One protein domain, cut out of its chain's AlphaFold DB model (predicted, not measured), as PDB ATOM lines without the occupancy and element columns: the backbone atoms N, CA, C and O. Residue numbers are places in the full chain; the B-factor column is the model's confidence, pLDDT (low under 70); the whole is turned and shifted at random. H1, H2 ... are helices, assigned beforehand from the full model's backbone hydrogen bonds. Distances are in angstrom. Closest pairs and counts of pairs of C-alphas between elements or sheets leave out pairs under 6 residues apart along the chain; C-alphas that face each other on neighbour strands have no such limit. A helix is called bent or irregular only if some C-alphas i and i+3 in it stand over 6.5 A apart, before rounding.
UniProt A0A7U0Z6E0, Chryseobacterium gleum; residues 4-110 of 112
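This is residues 4 to 110 of the 112 residues of a protein of Chryseobacterium gleum (UniProt A0A7U0Z6E0). A loose zigzag of three helices, H2, H3 and H4, carries a long tail: the long H3 turns at each end into a helical hairpin, with H2 folding back at one end and H4 at the other, and H3 and H4 make a narrow V that meets at their turn. Little H1 sits near H2, while residues 84 to 110, with H5 and H6, stick out free. The printed part has 107 residues with six named helices, H1 to H6 in order, and no named strand: all helix. It is only just extended, close to loose, with a radius of gyration of the C-alphas of 19.9 A and spans of 59 by 41 by 30 A.

Start at H1, residues 4 to 7, close but not clearly touching H2, residues 11 to 22: the closest C-alphas, of Leu 6 and Leu 14, are 6.8 A apart. H2, with residues 16 to 20 alone, touches H3, residues 28 to 56, at Ala 20 and Arg 28, closest C-alphas 6.7 A apart, opposite ways at a shallow tilt of 31 degrees. H3, with residues 50 to 54 alone, touches H4, residues 58 to 79, at Leu 53 and Thr 61, closest C-alphas 5.4 A apart, opposite ways at a shallow tilt of 26 degrees. H5, residues 95 to 98, is apart from H4 and meets H6, residues 100 to 110, only through their link. Every O i to N i+4 pair is within hydrogen-bond range in H2 and H4, but 22 of 25 in H3 and 1 of 7 in H6, where 5 of 8 O i to N i+3 pairs are; H1 and H5 are too short for an i+4 pair.

Find C-alpha 4 at (148.912, 185.451, 41.292), where H1 begins; H2 then runs 16.6 A. From C-alpha 28 at (166.307, 169.529, 34.077) H3 runs 41.3 A, with a kink of 31 degrees near residue 46; it is neither bent nor irregular, but only just: C-alphas 44 and 47 are 6.5 A apart. H4 runs 31.5 A, and H6 runs 17.7 A to C-alpha 110 at (149.279, 204.393, 48.147).

The C-alphas farthest apart, of Ile 56 and Leu 110, are 61.1 A apart. The printed part has no cut; H4 to H5 is a long link, residues 80 to 94. Look at the B-factor column: the model's pLDDT is under 70 in residues 4 to 9 and 81 to 110.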
ATOM      1  N   GLU A   4     149.159 184.536  42.416       53.28
ATOM      2  CA  GLU A   4     148.912 185.451  41.292       53.28
ATOM      3  C   GLU A   4     149.844 185.224  40.095       53.28
ATOM      4  O   GLU A   4     149.417 185.343  38.943       53.28
ATOM      5  N   LEU A   5     151.103 184.850  40.346       53.91
ATOM      6  CA  LEU A   5     152.067 184.564  39.283       53.91
ATOM      7  C   LEU A   5     151.758 183.233  38.589       53.91
ATOM      8  O   LEU A   5     152.031 183.099  37.403       53.91
ATOM      9  N   LEU A   6     151.146 182.267  39.280       54.75
ATOM     10  CA  LEU A   6     150.748 180.992  38.674       54.75
ATOM     11  C   LEU A   6     149.472 181.135  37.828       54.75
ATOM     12  O   LEU A   6     149.329 180.471  36.806       54.75
ATOM     13  N   THR A   7     148.551 182.027  38.189       58.12
ATOM     14  CA  THR A   7     147.304 182.228  37.427       58.12
ATOM     15  C   THR A   7     147.472 183.043  36.143       58.12
ATOM     16  O   THR A   7     146.658 182.911  35.232       58.12
ATOM     17  N   GLY A   8     148.513 183.879  36.050       59.50
ATOM     18  CA  GLY A   8     148.761 184.743  34.887       59.50
ATOM     19  C   GLY A   8     149.663 184.139  33.806       59.50
ATOM     20  O   GLY A   8     149.819 184.731  32.737       59.50
ATOM     21  N   LEU A   9     150.286 182.987  34.066       68.88
ATOM     22  CA  LEU A   9     151.257 182.398  33.151       68.88
ATOM     23  C   LEU A   9     150.588 181.522  32.084       68.88
ATOM     24  O   LEU A   9     149.649 180.780  32.378       68.88
ATOM     25  N   PRO A  10     151.102 181.534  30.839       72.06
ATOM     26  CA  PRO A  10     150.703 180.561  29.835       72.06
ATOM     27  C   PRO A  10     150.870 179.140  30.385       72.06
ATOM     28  O   PRO A  10     151.868 178.837  31.035       72.06
ATOM     29  N   GLN A  11     149.929 178.248  30.072       75.00
ATOM     30  CA  GLN A  11     149.910 176.855  30.553       75.00
ATOM     31  C   GLN A  11     151.253 176.128  30.342       75.00
ATOM     32  O   GLN A  11     151.702 175.351  31.179       75.00
ATOM     33  N   VAL A  12     151.931 176.434  29.234       78.69
ATOM     34  CA  VAL A  12     153.256 175.898  28.903       78.69
ATOM     35  C   VAL A  12     154.330 176.385  29.888       78.69
ATOM     36  O   VAL A  12     155.188 175.608  30.293       78.69
ATOM     37  N   THR A  13     154.273 177.645  30.321       81.19
ATOM     38  CA  THR A  13     155.217 178.211  31.295       81.19
ATOM     39  C   THR A  13     155.034 177.601  32.682       81.19
ATOM     40  O   THR A  13     156.024 177.351  33.367       81.19
ATOM     41  N   LEU A  14     153.795 177.288  33.072       82.19
ATOM     42  CA  LEU A  14     153.517 176.589  34.330       82.19
ATOM     43  C   LEU A  14     154.149 175.201  34.377       82.19
ATOM     44  O   LEU A  14     154.700 174.818  35.404       82.19
ATOM     45  N   LEU A  15     154.126 174.473  33.260       81.00
ATOM     46  CA  LEU A  15     154.763 173.162  33.164       81.00
ATOM     47  C   LEU A  15     156.286 173.250  33.352       81.00
ATOM     48  O   LEU A  15     156.863 172.465  34.101       81.00
ATOM     49  N   PHE A  16     156.936 174.218  32.699       84.00
ATOM     50  CA  PHE A  16     158.376 174.435  32.855       84.00
ATOM     51  C   PHE A  16     158.744 174.822  34.286       84.00
ATOM     52  O   PHE A  16     159.711 174.298  34.833       84.00
ATOM     53  N   TYR A  17     157.944 175.690  34.903       83.50
ATOM     54  CA  TYR A  17     158.116 176.077  36.296       83.50
ATOM     55  C   TYR A  17     157.949 174.880  37.248       83.50
ATOM     56  O   TYR A  17     158.807 174.638  38.091       83.50
ATOM     57  N   TYR A  18     156.909 174.064  37.055       81.56
ATOM     58  CA  TYR A  18     156.682 172.859  37.858       81.56
ATOM     59  C   TYR A  18     157.860 171.876  37.788       81.56
ATOM     60  O   TYR A  18     158.270 171.318  38.805       81.56
ATOM     61  N   ILE A  19     158.438 171.685  36.600       83.00
ATOM     62  CA  ILE A  19     159.610 170.819  36.408       83.00
ATOM     63  C   ILE A  19     160.859 171.429  37.037       83.00
ATOM     64  O   ILE A  19     161.651 170.693  37.624       83.00
ATOM     65  N   ALA A  20     161.031 172.750  36.960       83.62
ATOM     66  CA  ALA A  20     162.124 173.433  37.642       83.62
ATOM     67  C   ALA A  20     162.067 173.212  39.163       83.62
ATOM     68  O   ALA A  20     163.107 172.950  39.769       83.62
ATOM     69  N   ASP A  21     160.867 173.263  39.746       81.50
ATOM     70  CA  ASP A  21     160.642 173.058  41.182       81.50
ATOM     71  C   ASP A  21     160.754 171.583  41.603       81.50
ATOM     72  O   ASP A  21     161.202 171.298  42.712       81.50
ATOM     73  N   SER A  22     160.377 170.639  40.731       79.12
ATOM     74  CA  SER A  22     160.264 169.211  41.082       79.12
ATOM     75  C   SER A  22     161.474 168.351  40.693       79.12
ATOM     76  O   SER A  22     161.537 167.191  41.095       79.12
ATOM     77  N   THR A  23     162.420 168.875  39.906       82.62
ATOM     78  CA  THR A  23     163.528 168.090  39.322       82.62
ATOM     79  C   THR A  23     164.899 168.646  39.713       82.62
ATOM     80  O   THR A  23     165.102 169.868  39.736       82.62
ATOM     81  N   GLU A  24     165.863 167.752  39.955       84.62
ATOM     82  CA  GLU A  24     167.266 168.094  40.225       84.62
ATOM     83  C   GLU A  24     167.932 168.825  39.046       84.62
ATOM     84  O   GLU A  24     167.533 168.700  37.886       84.62
ATOM     85  N   ALA A  25     168.926 169.666  39.352       80.50
ATOM     86  CA  ALA A  25     169.480 170.632  38.403       80.50
ATOM     87  C   ALA A  25     170.165 169.992  37.183       80.50
ATOM     88  O   ALA A  25     170.154 170.580  36.100       80.50
ATOM     89  N   ASP A  26     170.737 168.805  37.354       84.44
ATOM     90  CA  ASP A  26     171.418 168.021  36.324       84.44
ATOM     91  C   ASP A  26     170.439 167.334  35.355       84.44
ATOM     92  O   ASP A  26     170.713 167.243  34.156       84.44
ATOM     93  N   GLU A  27     169.256 166.933  35.827       87.38
ATOM     94  CA  GLU A  27     168.238 166.282  34.997       87.38
ATOM     95  C   GLU A  27     167.307 167.260  34.261       87.38
ATOM     96  O   GLU A  27     166.681 166.886  33.262       87.38
ATOM     97  N   ARG A  28     167.217 168.528  34.684       86.56
ATOM     98  CA  ARG A  28     166.307 169.529  34.077       86.56
ATOM     99  C   ARG A  28     166.459 169.655  32.562       86.56
ATOM    100  O   ARG A  28     165.460 169.727  31.848       86.56
ATOM    101  N   ALA A  29     167.694 169.641  32.057       88.25
ATOM    102  CA  ALA A  29     167.960 169.748  30.620       88.25
ATOM    103  C   ALA A  29     167.343 168.580  29.826       88.25
ATOM    104  O   ALA A  29     166.790 168.786  28.744       88.25
ATOM    105  N   LYS A  30     167.373 167.364  30.386       89.62
ATOM    106  CA  LYS A  30     166.766 166.164  29.794       89.62
ATOM    107  C   LYS A  30     165.242 166.285  29.751       89.62
ATOM    108  O   LYS A  30     164.640 166.049  28.704       89.62
ATOM    109  N   TRP A  31     164.622 166.709  30.852       88.50
ATOM    110  CA  TRP A  31     163.168 166.894  30.926       88.50
ATOM    111  C   TRP A  31     162.656 167.993  29.995       88.50
ATOM    112  O   TRP A  31     161.665 167.794  29.289       88.50
ATOM    113  N   TYR A  32     163.368 169.116  29.901       89.25
ATOM    114  CA  TYR A  32     163.054 170.156  28.919       89.25
ATOM    115  C   TYR A  32     163.224 169.666  27.478       89.25
ATOM    116  O   TYR A  32     162.400 169.996  26.622       89.25
ATOM    117  N   GLY A  33     164.225 168.818  27.218       92.06
ATOM    118  CA  GLY A  33     164.387 168.130  25.938       92.06
ATOM    119  C   GLY A  33     163.176 167.265  25.573       92.06
ATOM    120  O   GLY A  33     162.676 167.358  24.450       92.06
ATOM    121  N   TYR A  34     162.646 166.485  26.521       92.19
ATOM    122  CA  TYR A  34     161.440 165.680  26.293       92.19
ATOM    123  C   TYR A  34     160.203 166.530  26.004       92.19
ATOM    124  O   TYR A  34     159.482 166.228  25.052       92.19
ATOM    125  N   ILE A  35     159.975 167.614  26.753       90.00
ATOM    126  CA  ILE A  35     158.859 168.530  26.468       90.00
ATOM    127  C   ILE A  35     158.992 169.108  25.062       90.00
ATOM    128  O   ILE A  35     158.032 169.080  24.292       90.00
ATOM    129  N   GLY A  36     160.186 169.586  24.701       90.19
ATOM    130  CA  GLY A  36     160.455 170.120  23.368       90.19
ATOM    131  C   GLY A  36     160.167 169.101  22.260       90.19
ATOM    132  O   GLY A  36     159.515 169.443  21.270       90.19
ATOM    133  N   ALA A  37     160.579 167.844  22.451       93.88
ATOM    134  CA  ALA A  37     160.317 166.756  21.511       93.88
ATOM    135  C   ALA A  37     158.813 166.473  21.363       93.88
ATOM    136  O   ALA A  37     158.304 166.444  20.241       93.88
ATOM    137  N   VAL A  38     158.084 166.340  22.476       92.00
ATOM    138  CA  VAL A  38     156.628 166.111  22.469       92.00
ATOM    139  C   VAL A  38     155.895 167.272  21.798       92.00
ATOM    140  O   VAL A  38     155.019 167.045  20.964       92.00
ATOM    141  N   MET A  39     156.284 168.519  22.080       90.81
ATOM    142  CA  MET A  39     155.710 169.696  21.420       90.81
ATOM    143  C   MET A  39     155.995 169.712  19.913       90.81
ATOM    144  O   MET A  39     155.130 170.104  19.129       90.81
ATOM    145  N   GLY A  40     157.196 169.314  19.491       92.12
ATOM    146  CA  GLY A  40     157.551 169.190  18.076       92.12
ATOM    147  C   GLY A  40     156.692 168.146  17.364       92.12
ATOM    148  O   GLY A  40     156.061 168.454  16.352       92.12
ATOM    149  N   ILE A  41     156.599 166.948  17.946       94.75
ATOM    150  CA  ILE A  41     155.769 165.851  17.433       94.75
ATOM    151  C   ILE A  41     154.305 166.282  17.359       94.75
ATOM    152  O   ILE A  41     153.670 166.082  16.330       94.75
ATOM    153  N   GLY A  42     153.776 166.926  18.401       91.12
ATOM    154  CA  GLY A  42     152.398 167.414  18.420       91.12
ATOM    155  C   GLY A  42     152.117 168.451  17.331       91.12
ATOM    156  O   GLY A  42     151.079 168.388  16.678       91.12
ATOM    157  N   LYS A  43     153.054 169.371  17.071       90.81
ATOM    158  CA  LYS A  43     152.894 170.395  16.022       90.81
ATOM    159  C   LYS A  43     152.933 169.826  14.606       90.81
ATOM    160  O   LYS A  43     152.246 170.353  13.738       90.81
ATOM    161  N   ILE A  44     153.723 168.782  14.368       94.12
ATOM    162  CA  ILE A  44     153.813 168.133  13.052       94.12
ATOM    163  C   ILE A  44     152.660 167.136  12.873       94.12
ATOM    164  O   ILE A  44     151.952 167.158  11.869       94.12
ATOM    165  N   GLY A  45     152.453 166.274  13.865       92.75
ATOM    166  CA  GLY A  45     151.457 165.208  13.835       92.75
ATOM    167  C   GLY A  45     150.022 165.704  13.988       92.75
ATOM    168  O   GLY A  45     149.124 165.140  13.374       92.75
ATOM    169  N   GLY A  46     149.794 166.776  14.750       89.88
ATOM    170  CA  GLY A  46     148.461 167.313  15.034       89.88
ATOM    171  C   GLY A  46     147.681 167.705  13.775       89.88
ATOM    172  O   GLY A  46     146.615 167.138  13.542       89.88
ATOM    173  N   PRO A  47     148.195 168.612  12.920       91.00
ATOM    174  CA  PRO A  47     147.521 168.992  11.679       91.00
ATOM    175  C   PRO A  47     147.384 167.834  10.688       91.00
ATOM    176  O   PRO A  47     146.352 167.717  10.032       91.00
ATOM    177  N   ALA A  48     148.385 166.952  10.602       92.06
ATOM    178  CA  ALA A  48     148.340 165.792   9.716       92.06
ATOM    179  C   ALA A  48     147.218 164.815  10.113       92.06
ATOM    180  O   ALA A  48     146.397 164.434   9.277       92.06
ATOM    181  N   LEU A  49     147.135 164.460  11.399       90.50
ATOM    182  CA  LEU A  49     146.083 163.592  11.932       90.50
ATOM    183  C   LEU A  49     144.713 164.279  11.901       90.50
ATOM    184  O   LEU A  49     143.726 163.660  11.510       90.50
ATOM    185  N   GLY A  50     144.650 165.564  12.255       88.19
ATOM    186  CA  GLY A  50     143.417 166.350  12.226       88.19
ATOM    187  C   GLY A  50     142.843 166.498  10.816       88.19
ATOM    188  O   GLY A  50     141.634 166.370  10.634       88.19
ATOM    189  N   GLY A  51     143.703 166.700   9.813       89.12
ATOM    190  CA  GLY A  51     143.313 166.761   8.404       89.12
ATOM    191  C   GLY A  51     142.851 165.409   7.860       89.12
ATOM    192  O   GLY A  51     141.827 165.347   7.183       89.12
ATOM    193  N   LEU A  52     143.546 164.319   8.207       91.38
ATOM    194  CA  LEU A  52     143.148 162.968   7.800       91.38
ATOM    195  C   LEU A  52     141.772 162.602   8.375       91.38
ATOM    196  O   LEU A  52     140.867 162.226   7.633       91.38
ATOM    197  N   LEU A  53     141.584 162.773   9.684       89.75
ATOM    198  CA  LEU A  53     140.303 162.505  10.343       89.75
ATOM    199  C   LEU A  53     139.197 163.439   9.829       89.75
ATOM    200  O   LEU A  53     138.075 162.994   9.581       89.75
ATOM    201  N   GLY A  54     139.538 164.707   9.578       89.19
ATOM    202  CA  GLY A  54     138.617 165.703   9.036       89.19
ATOM    203  C   GLY A  54     138.147 165.385   7.618       89.19
ATOM    204  O   GLY A  54     137.016 165.722   7.278       89.19
ATOM    205  N   SER A  55     138.967 164.691   6.819       89.00
ATOM    206  CA  SER A  55     138.585 164.245   5.473       89.00
ATOM    207  C   SER A  55     137.542 163.122   5.476       89.00
ATOM    208  O   SER A  55     136.779 163.001   4.522       89.00
ATOM    209  N   ILE A  56     137.477 162.329   6.554       89.19
ATOM    210  CA  ILE A  56     136.464 161.281   6.737       89.19
ATOM    211  C   ILE A  56     135.172 161.904   7.273       89.19
ATOM    212  O   ILE A  56     134.095 161.706   6.714       89.19
ATOM    213  N   SER A  57     135.267 162.646   8.377       85.19
ATOM    214  CA  SER A  57     134.153 163.402   8.942       85.19
ATOM    215  C   SER A  57     134.672 164.402   9.960       85.19
ATOM    216  O   SER A  57     135.336 164.033  10.929       85.19
ATOM    217  N   ILE A  58     134.278 165.665   9.802       88.56
ATOM    218  CA  ILE A  58     134.637 166.727  10.743       88.56
ATOM    219  C   ILE A  58     134.190 166.392  12.176       88.56
ATOM    220  O   ILE A  58     134.912 166.662  13.132       88.56
ATOM    221  N   GLY A  59     133.030 165.738  12.329       90.31
ATOM    222  CA  GLY A  59     132.486 165.354  13.631       90.31
ATOM    223  C   GLY A  59     133.351 164.315  14.342       90.31
ATOM    224  O   GLY A  59     133.565 164.423  15.548       90.31
ATOM    225  N   LEU A  60     133.912 163.352  13.602       88.69
ATOM    226  CA  LEU A  60     134.805 162.337  14.170       88.69
ATOM    227  C   LEU A  60     136.080 162.964  14.738       88.69
ATOM    228  O   LEU A  60     136.495 162.589  15.834       88.69
ATOM    229  N   THR A  61     136.660 163.955  14.055       91.50
ATOM    230  CA  THR A  61     137.821 164.698  14.570       91.50
ATOM    231  C   THR A  61     137.520 165.330  15.926       91.50
ATOM    232  O   THR A  61     138.330 165.208  16.848       91.50
ATOM    233  N   PHE A  62     136.348 165.954  16.082       91.50
ATOM    234  CA  PHE A  62     135.943 166.551  17.357       91.50
ATOM    235  C   PHE A  62     135.745 165.505  18.454       91.50
ATOM    236  O   PHE A  62     136.277 165.691  19.546       91.50
ATOM    237  N   PHE A  63     135.047 164.399  18.182       93.25
ATOM    238  CA  PHE A  63     134.838 163.346  19.184       93.25
ATOM    239  C   PHE A  63     136.150 162.688  19.627       93.25
ATOM    240  O   PHE A  63     136.360 162.491  20.823       93.25
ATOM    241  N   ILE A  64     137.055 162.397  18.688       92.12
ATOM    242  CA  ILE A  64     138.370 161.817  18.997       92.12
ATOM    243  C   ILE A  64     139.209 162.802  19.816       92.12
ATOM    244  O   ILE A  64     139.797 162.421  20.827       92.12
ATOM    245  N   THR A  65     139.227 164.078  19.424       91.50
ATOM    246  CA  THR A  65     139.958 165.118  20.161       91.50
ATOM    247  C   THR A  65     139.386 165.299  21.566       91.50
ATOM    248  O   THR A  65     140.145 165.354  22.530       91.50
ATOM    249  N   ALA A  66     138.059 165.329  21.709       93.50
ATOM    250  CA  ALA A  66     137.393 165.434  23.003       93.50
ATOM    251  C   ALA A  66     137.718 164.238  23.908       93.50
ATOM    252  O   ALA A  66     138.056 164.433  25.075       93.50
ATOM    253  N   ALA A  67     137.690 163.015  23.369       95.19
ATOM    254  CA  ALA A  67     138.079 161.817  24.107       95.19
ATOM    255  C   ALA A  67     139.549 161.875  24.550       95.19
ATOM    256  O   ALA A  67     139.855 161.567  25.699       95.19
ATOM    257  N   LEU A  68     140.455 162.327  23.679       92.50
ATOM    258  CA  LEU A  68     141.878 162.449  23.998       92.50
ATOM    259  C   LEU A  68     142.142 163.502  25.088       92.50
ATOM    260  O   LEU A  68     142.918 163.252  26.013       92.50
ATOM    261  N   ILE A  69     141.469 164.655  25.015       92.31
ATOM    262  CA  ILE A  69     141.536 165.701  26.046       92.31
ATOM    263  C   ILE A  69     140.978 165.174  27.370       92.31
ATOM    264  O   ILE A  69     141.604 165.361  28.410       92.31
ATOM    265  N   PHE A  70     139.841 164.480  27.337       95.50
ATOM    266  CA  PHE A  70     139.231 163.907  28.533       95.50
ATOM    267  C   PHE A  70     140.150 162.880  29.204       95.50
ATOM    268  O   PHE A  70     140.386 162.961  30.406       95.50
ATOM    269  N   LEU A  71     140.740 161.965  28.429       95.38
ATOM    270  CA  LEU A  71     141.716 160.999  28.942       95.38
ATOM    271  C   LEU A  71     142.945 161.691  29.540       95.38
ATOM    272  O   LEU A  71     143.423 161.284  30.595       95.38
ATOM    273  N   SER A  72     143.424 162.757  28.900       89.94
ATOM    274  CA  SER A  72     144.547 163.549  29.409       89.94
ATOM    275  C   SER A  72     144.194 164.232  30.732       89.94
ATOM    276  O   SER A  72     144.993 164.209  31.663       89.94
ATOM    277  N   ALA A  73     142.986 164.787  30.851       89.00
ATOM    278  CA  ALA A  73     142.501 165.403  32.083       89.00
ATOM    279  C   ALA A  73     142.371 164.380  33.221       89.00
ATOM    280  O   ALA A  73     142.808 164.649  34.336       89.00
ATOM    281  N   VAL A  74     141.832 163.190  32.932       93.62
ATOM    282  CA  VAL A  74     141.757 162.077  33.891       93.62
ATOM    283  C   VAL A  74     143.158 161.658  34.336       93.62
ATOM    284  O   VAL A  74     143.407 161.524  35.531       93.62
ATOM    285  N   ALA A  75     144.092 161.499  33.396       88.94
ATOM    286  CA  ALA A  75     145.468 161.150  33.718       88.94
ATOM    287  C   ALA A  75     146.122 162.219  34.602       88.94
ATOM    288  O   ALA A  75     146.681 161.883  35.636       88.94
ATOM    289  N   VAL A  76     146.002 163.502  34.255       86.06
ATOM    290  CA  VAL A  76     146.535 164.604  35.070       86.06
ATOM    291  C   VAL A  76     145.919 164.605  36.466       86.06
ATOM    292  O   VAL A  76     146.650 164.709  37.444       86.06
ATOM    293  N   TYR A  77     144.602 164.431  36.571       84.69
ATOM    294  CA  TYR A  77     143.900 164.413  37.852       84.69
ATOM    295  C   TYR A  77     144.404 163.316  38.801       84.69
ATOM    296  O   TYR A  77     144.519 163.554  40.000       84.69
ATOM    297  N   PHE A  78     144.716 162.126  38.280       86.06
ATOM    298  CA  PHE A  78     145.190 161.009  39.103       86.06
ATOM    299  C   PHE A  78     146.713 160.954  39.273       86.06
ATOM    300  O   PHE A  78     147.177 160.467  40.303       86.06
ATOM    301  N   LEU A  79     147.490 161.393  38.278       83.19
ATOM    302  CA  LEU A  79     148.947 161.233  38.263       83.19
ATOM    303  C   LEU A  79     149.703 162.464  38.762       83.19
ATOM    304  O   LEU A  79     150.821 162.287  39.246       83.19
ATOM    305  N   LEU A  80     149.167 163.686  38.636       76.00
ATOM    306  CA  LEU A  80     149.872 164.854  39.166       76.00
ATOM    307  C   LEU A  80     149.654 164.937  40.684       76.00
ATOM    308  O   LEU A  80     148.520 165.149  41.120       76.00
ATOM    309  N   PRO A  81     150.719 164.815  41.502       63.44
ATOM    310  CA  PRO A  81     150.621 165.113  42.918       63.44
ATOM    311  C   PRO A  81     150.293 166.596  43.062       63.44
ATOM    312  O   PRO A  81     150.932 167.463  42.460       63.44
ATOM    313  N   GLU A  82     149.252 166.877  43.832       60.94
ATOM    314  CA  GLU A  82     148.750 168.224  44.037       60.94
ATOM    315  C   GLU A  82     149.862 169.144  44.559       60.94
ATOM    316  O   GLU A  82     150.474 168.884  45.595       60.94
ATOM    317  N   SER A  83     150.131 170.224  43.825       59.44
ATOM    318  CA  SER A  83     151.241 171.136  44.114       59.44
ATOM    319  C   SER A  83     150.944 172.133  45.239       59.44
ATOM    320  O   SER A  83     151.860 172.821  45.691       59.44
ATOM    321  N   LEU A  84     149.691 172.232  45.708       60.00
ATOM    322  CA  LEU A  84     149.293 173.209  46.721       60.00
ATOM    323  C   LEU A  84     149.356 172.613  48.143       60.00
ATOM    324  O   LEU A  84     148.637 171.653  48.435       60.00
ATOM    325  N   PRO A  85     150.157 173.186  49.064       55.97
ATOM    326  CA  PRO A  85     150.166 172.781  50.467       55.97
ATOM    327  C   PRO A  85     148.770 172.923  51.081       55.97
ATOM    328  O   PRO A  85     148.088 173.927  50.856       55.97
ATOM    329  N   LYS A  86     148.355 171.951  51.908       57.25
ATOM    330  CA  LYS A  86     147.021 171.929  52.546       57.25
ATOM    331  C   LYS A  86     146.675 173.226  53.291       57.25
ATOM    332  O   LYS A  86     145.503 173.557  53.401       57.25
ATOM    333  N   GLU A  87     147.683 173.951  53.761       58.22
ATOM    334  CA  GLU A  87     147.580 175.202  54.523       58.22
ATOM    335  C   GLU A  87     147.171 176.423  53.681       58.22
ATOM    336  O   GLU A  87     146.641 177.382  54.234       58.22
ATOM    337  N   LYS A  88     147.372 176.397  52.353       57.50
ATOM    338  CA  LYS A  88     146.933 177.462  51.427       57.50
ATOM    339  C   LYS A  88     145.617 177.152  50.717       57.50
ATOM    340  O   LYS A  88     145.124 177.965  49.943       57.50
ATOM    341  N   ARG A  89     145.019 175.986  50.981       60.88
ATOM    342  CA  ARG A  89     143.711 175.643  50.422       60.88
ATOM    343  C   ARG A  89     142.651 176.559  51.023       60.88
ATOM    344  O   ARG A  89     142.370 176.505  52.219       60.88
ATOM    345  N   THR A  90     142.032 177.373  50.181       57.81
ATOM    346  CA  THR A  90     140.866 178.169  50.547       57.81
ATOM    347  C   THR A  90     139.698 177.237  50.874       57.81
ATOM    348  O   THR A  90     139.087 176.614  50.012       57.81
ATOM    349  N   THR A  91     139.392 177.114  52.164       57.66
ATOM    350  CA  THR A  91     138.307 176.275  52.701       57.66
ATOM    351  C   THR A  91     136.918 176.889  52.519       57.66
ATOM    352  O   THR A  91     135.919 176.195  52.684       57.66
ATOM    353  N   HIS A  92     136.836 178.166  52.134       54.94
ATOM    354  CA  HIS A  92     135.589 178.871  51.850       54.94
ATOM    355  C   HIS A  92     135.653 179.560  50.485       54.94
ATOM    356  O   HIS A  92     136.359 180.550  50.305       54.94
ATOM    357  N   LEU A  93     134.858 179.065  49.534       58.81
ATOM    358  CA  LEU A  93     134.545 179.777  48.296       58.81
ATOM    359  C   LEU A  93     133.557 180.905  48.630       58.81
ATOM    360  O   LEU A  93     132.345 180.702  48.657       58.81
ATOM    361  N   SER A  94     134.077 182.088  48.953       64.25
ATOM    362  CA  SER A  94     133.260 183.293  49.116       64.25
ATOM    363  C   SER A  94     133.027 183.931  47.750       64.25
ATOM    364  O   SER A  94     133.982 184.214  47.036       64.25
ATOM    365  N   LEU A  95     131.778 184.240  47.394       64.44
ATOM    366  CA  LEU A  95     131.458 184.976  46.159       64.44
ATOM    367  C   LEU A  95     132.166 186.343  46.080       64.44
ATOM    368  O   LEU A  95     132.322 186.899  44.997       64.44
ATOM    369  N   ASN A  96     132.648 186.859  47.215       60.91
ATOM    370  CA  ASN A  96     133.384 188.114  47.294       60.91
ATOM    371  C   ASN A  96     134.855 188.002  46.839       60.91
ATOM    372  O   ASN A  96     135.460 189.029  46.543       60.91
ATOM    373  N   SER A  97     135.436 186.795  46.741       61.50
ATOM    374  CA  SER A  97     136.809 186.600  46.230       61.50
ATOM    375  C   SER A  97     136.911 186.740  44.708       61.50
ATOM    376  O   SER A  97     138.007 186.840  44.171       61.50
ATOM    377  N   PHE A  98     135.774 186.766  44.006       61.94
ATOM    378  CA  PHE A  98     135.709 187.058  42.572       61.94
ATOM    379  C   PHE A  98     135.733 188.562  42.267       61.94
ATOM    380  O   PHE A  98     135.761 188.953  41.101       61.94
ATOM    381  N   ASN A  99     135.731 189.429  43.286       63.91
ATOM    382  CA  ASN A  99     135.752 190.874  43.089       63.91
ATOM    383  C   ASN A  99     137.183 191.408  42.886       63.91
ATOM    384  O   ASN A  99     137.682 192.206  43.681       63.91
ATOM    385  N   THR A 100     137.833 191.002  41.790       64.94
ATOM    386  CA  THR A 100     139.171 191.481  41.382       64.94
ATOM    387  C   THR A 100     139.231 193.011  41.259       64.94
ATOM    388  O   THR A 100     140.268 193.622  41.499       64.94
ATOM    389  N   PHE A 101     138.098 193.657  40.961       65.94
ATOM    390  CA  PHE A 101     137.998 195.113  40.853       65.94
ATOM    391  C   PHE A 101     138.192 195.859  42.181       65.94
ATOM    392  O   PHE A 101     138.517 197.047  42.161       65.94
ATOM    393  N   SER A 102     138.036 195.195  43.333       64.62
ATOM    394  CA  SER A 102     138.261 195.830  44.638       64.62
ATOM    395  C   SER A 102     139.730 196.203  44.855       64.62
ATOM    396  O   SER A 102     140.005 197.244  45.444       64.62
ATOM    397  N   HIS A 103     140.663 195.409  44.322       64.88
ATOM    398  CA  HIS A 103     142.103 195.600  44.525       64.88
ATOM    399  C   HIS A 103     142.681 196.804  43.766       64.88
ATOM    400  O   HIS A 103     143.757 197.287  44.102       64.88
ATOM    401  N   PHE A 104     141.957 197.356  42.783       67.44
ATOM    402  CA  PHE A 104     142.383 198.575  42.083       67.44
ATOM    403  C   PHE A 104     142.310 199.826  42.965       67.44
ATOM    404  O   PHE A 104     143.045 200.783  42.729       67.44
ATOM    405  N   LYS A 105     141.435 199.834  43.980       66.00
ATOM    406  CA  LYS A 105     141.307 200.979  44.891       66.00
ATOM    407  C   LYS A 105     142.504 201.087  45.832       66.00
ATOM    408  O   LYS A 105     142.933 202.197  46.119       66.00
ATOM    409  N   ASP A 106     143.073 199.954  46.234       64.06
ATOM    410  CA  ASP A 106     144.210 199.905  47.157       64.06
ATOM    411  C   ASP A 106     145.500 200.443  46.512       64.06
ATOM    412  O   ASP A 106     146.333 201.024  47.198       64.06
ATOM    413  N   ILE A 107     145.636 200.334  45.185       67.25
ATOM    414  CA  ILE A 107     146.785 200.870  44.434       67.25
ATOM    415  C   ILE A 107     146.751 202.405  44.391       67.25
ATOM    416  O   ILE A 107     147.776 203.049  44.584       67.25
ATOM    417  N   PHE A 108     145.570 202.998  44.192       68.62
ATOM    418  CA  PHE A 108     145.413 204.458  44.141       68.62
ATOM    419  C   PHE A 108     145.504 205.134  45.517       68.62
ATOM    420  O   PHE A 108     145.743 206.335  45.589       68.62
ATOM    421  N   LEU A 109     145.326 204.383  46.607       68.62
ATOM    422  CA  LEU A 109     145.441 204.905  47.972       68.62
ATOM    423  C   LEU A 109     146.886 204.940  48.498       68.62
ATOM    424  O   LEU A 109     147.113 205.513  49.557       68.62
ATOM    425  N   LEU A 110     147.856 204.364  47.778       64.69
ATOM    426  CA  LEU A 110     149.279 204.393  48.147       64.69
ATOM    427  C   LEU A 110     150.034 205.622  47.603       64.69
ATOM    428  O   LEU A 110     151.219 205.778  47.891       64.69
TER     429      LEU A 110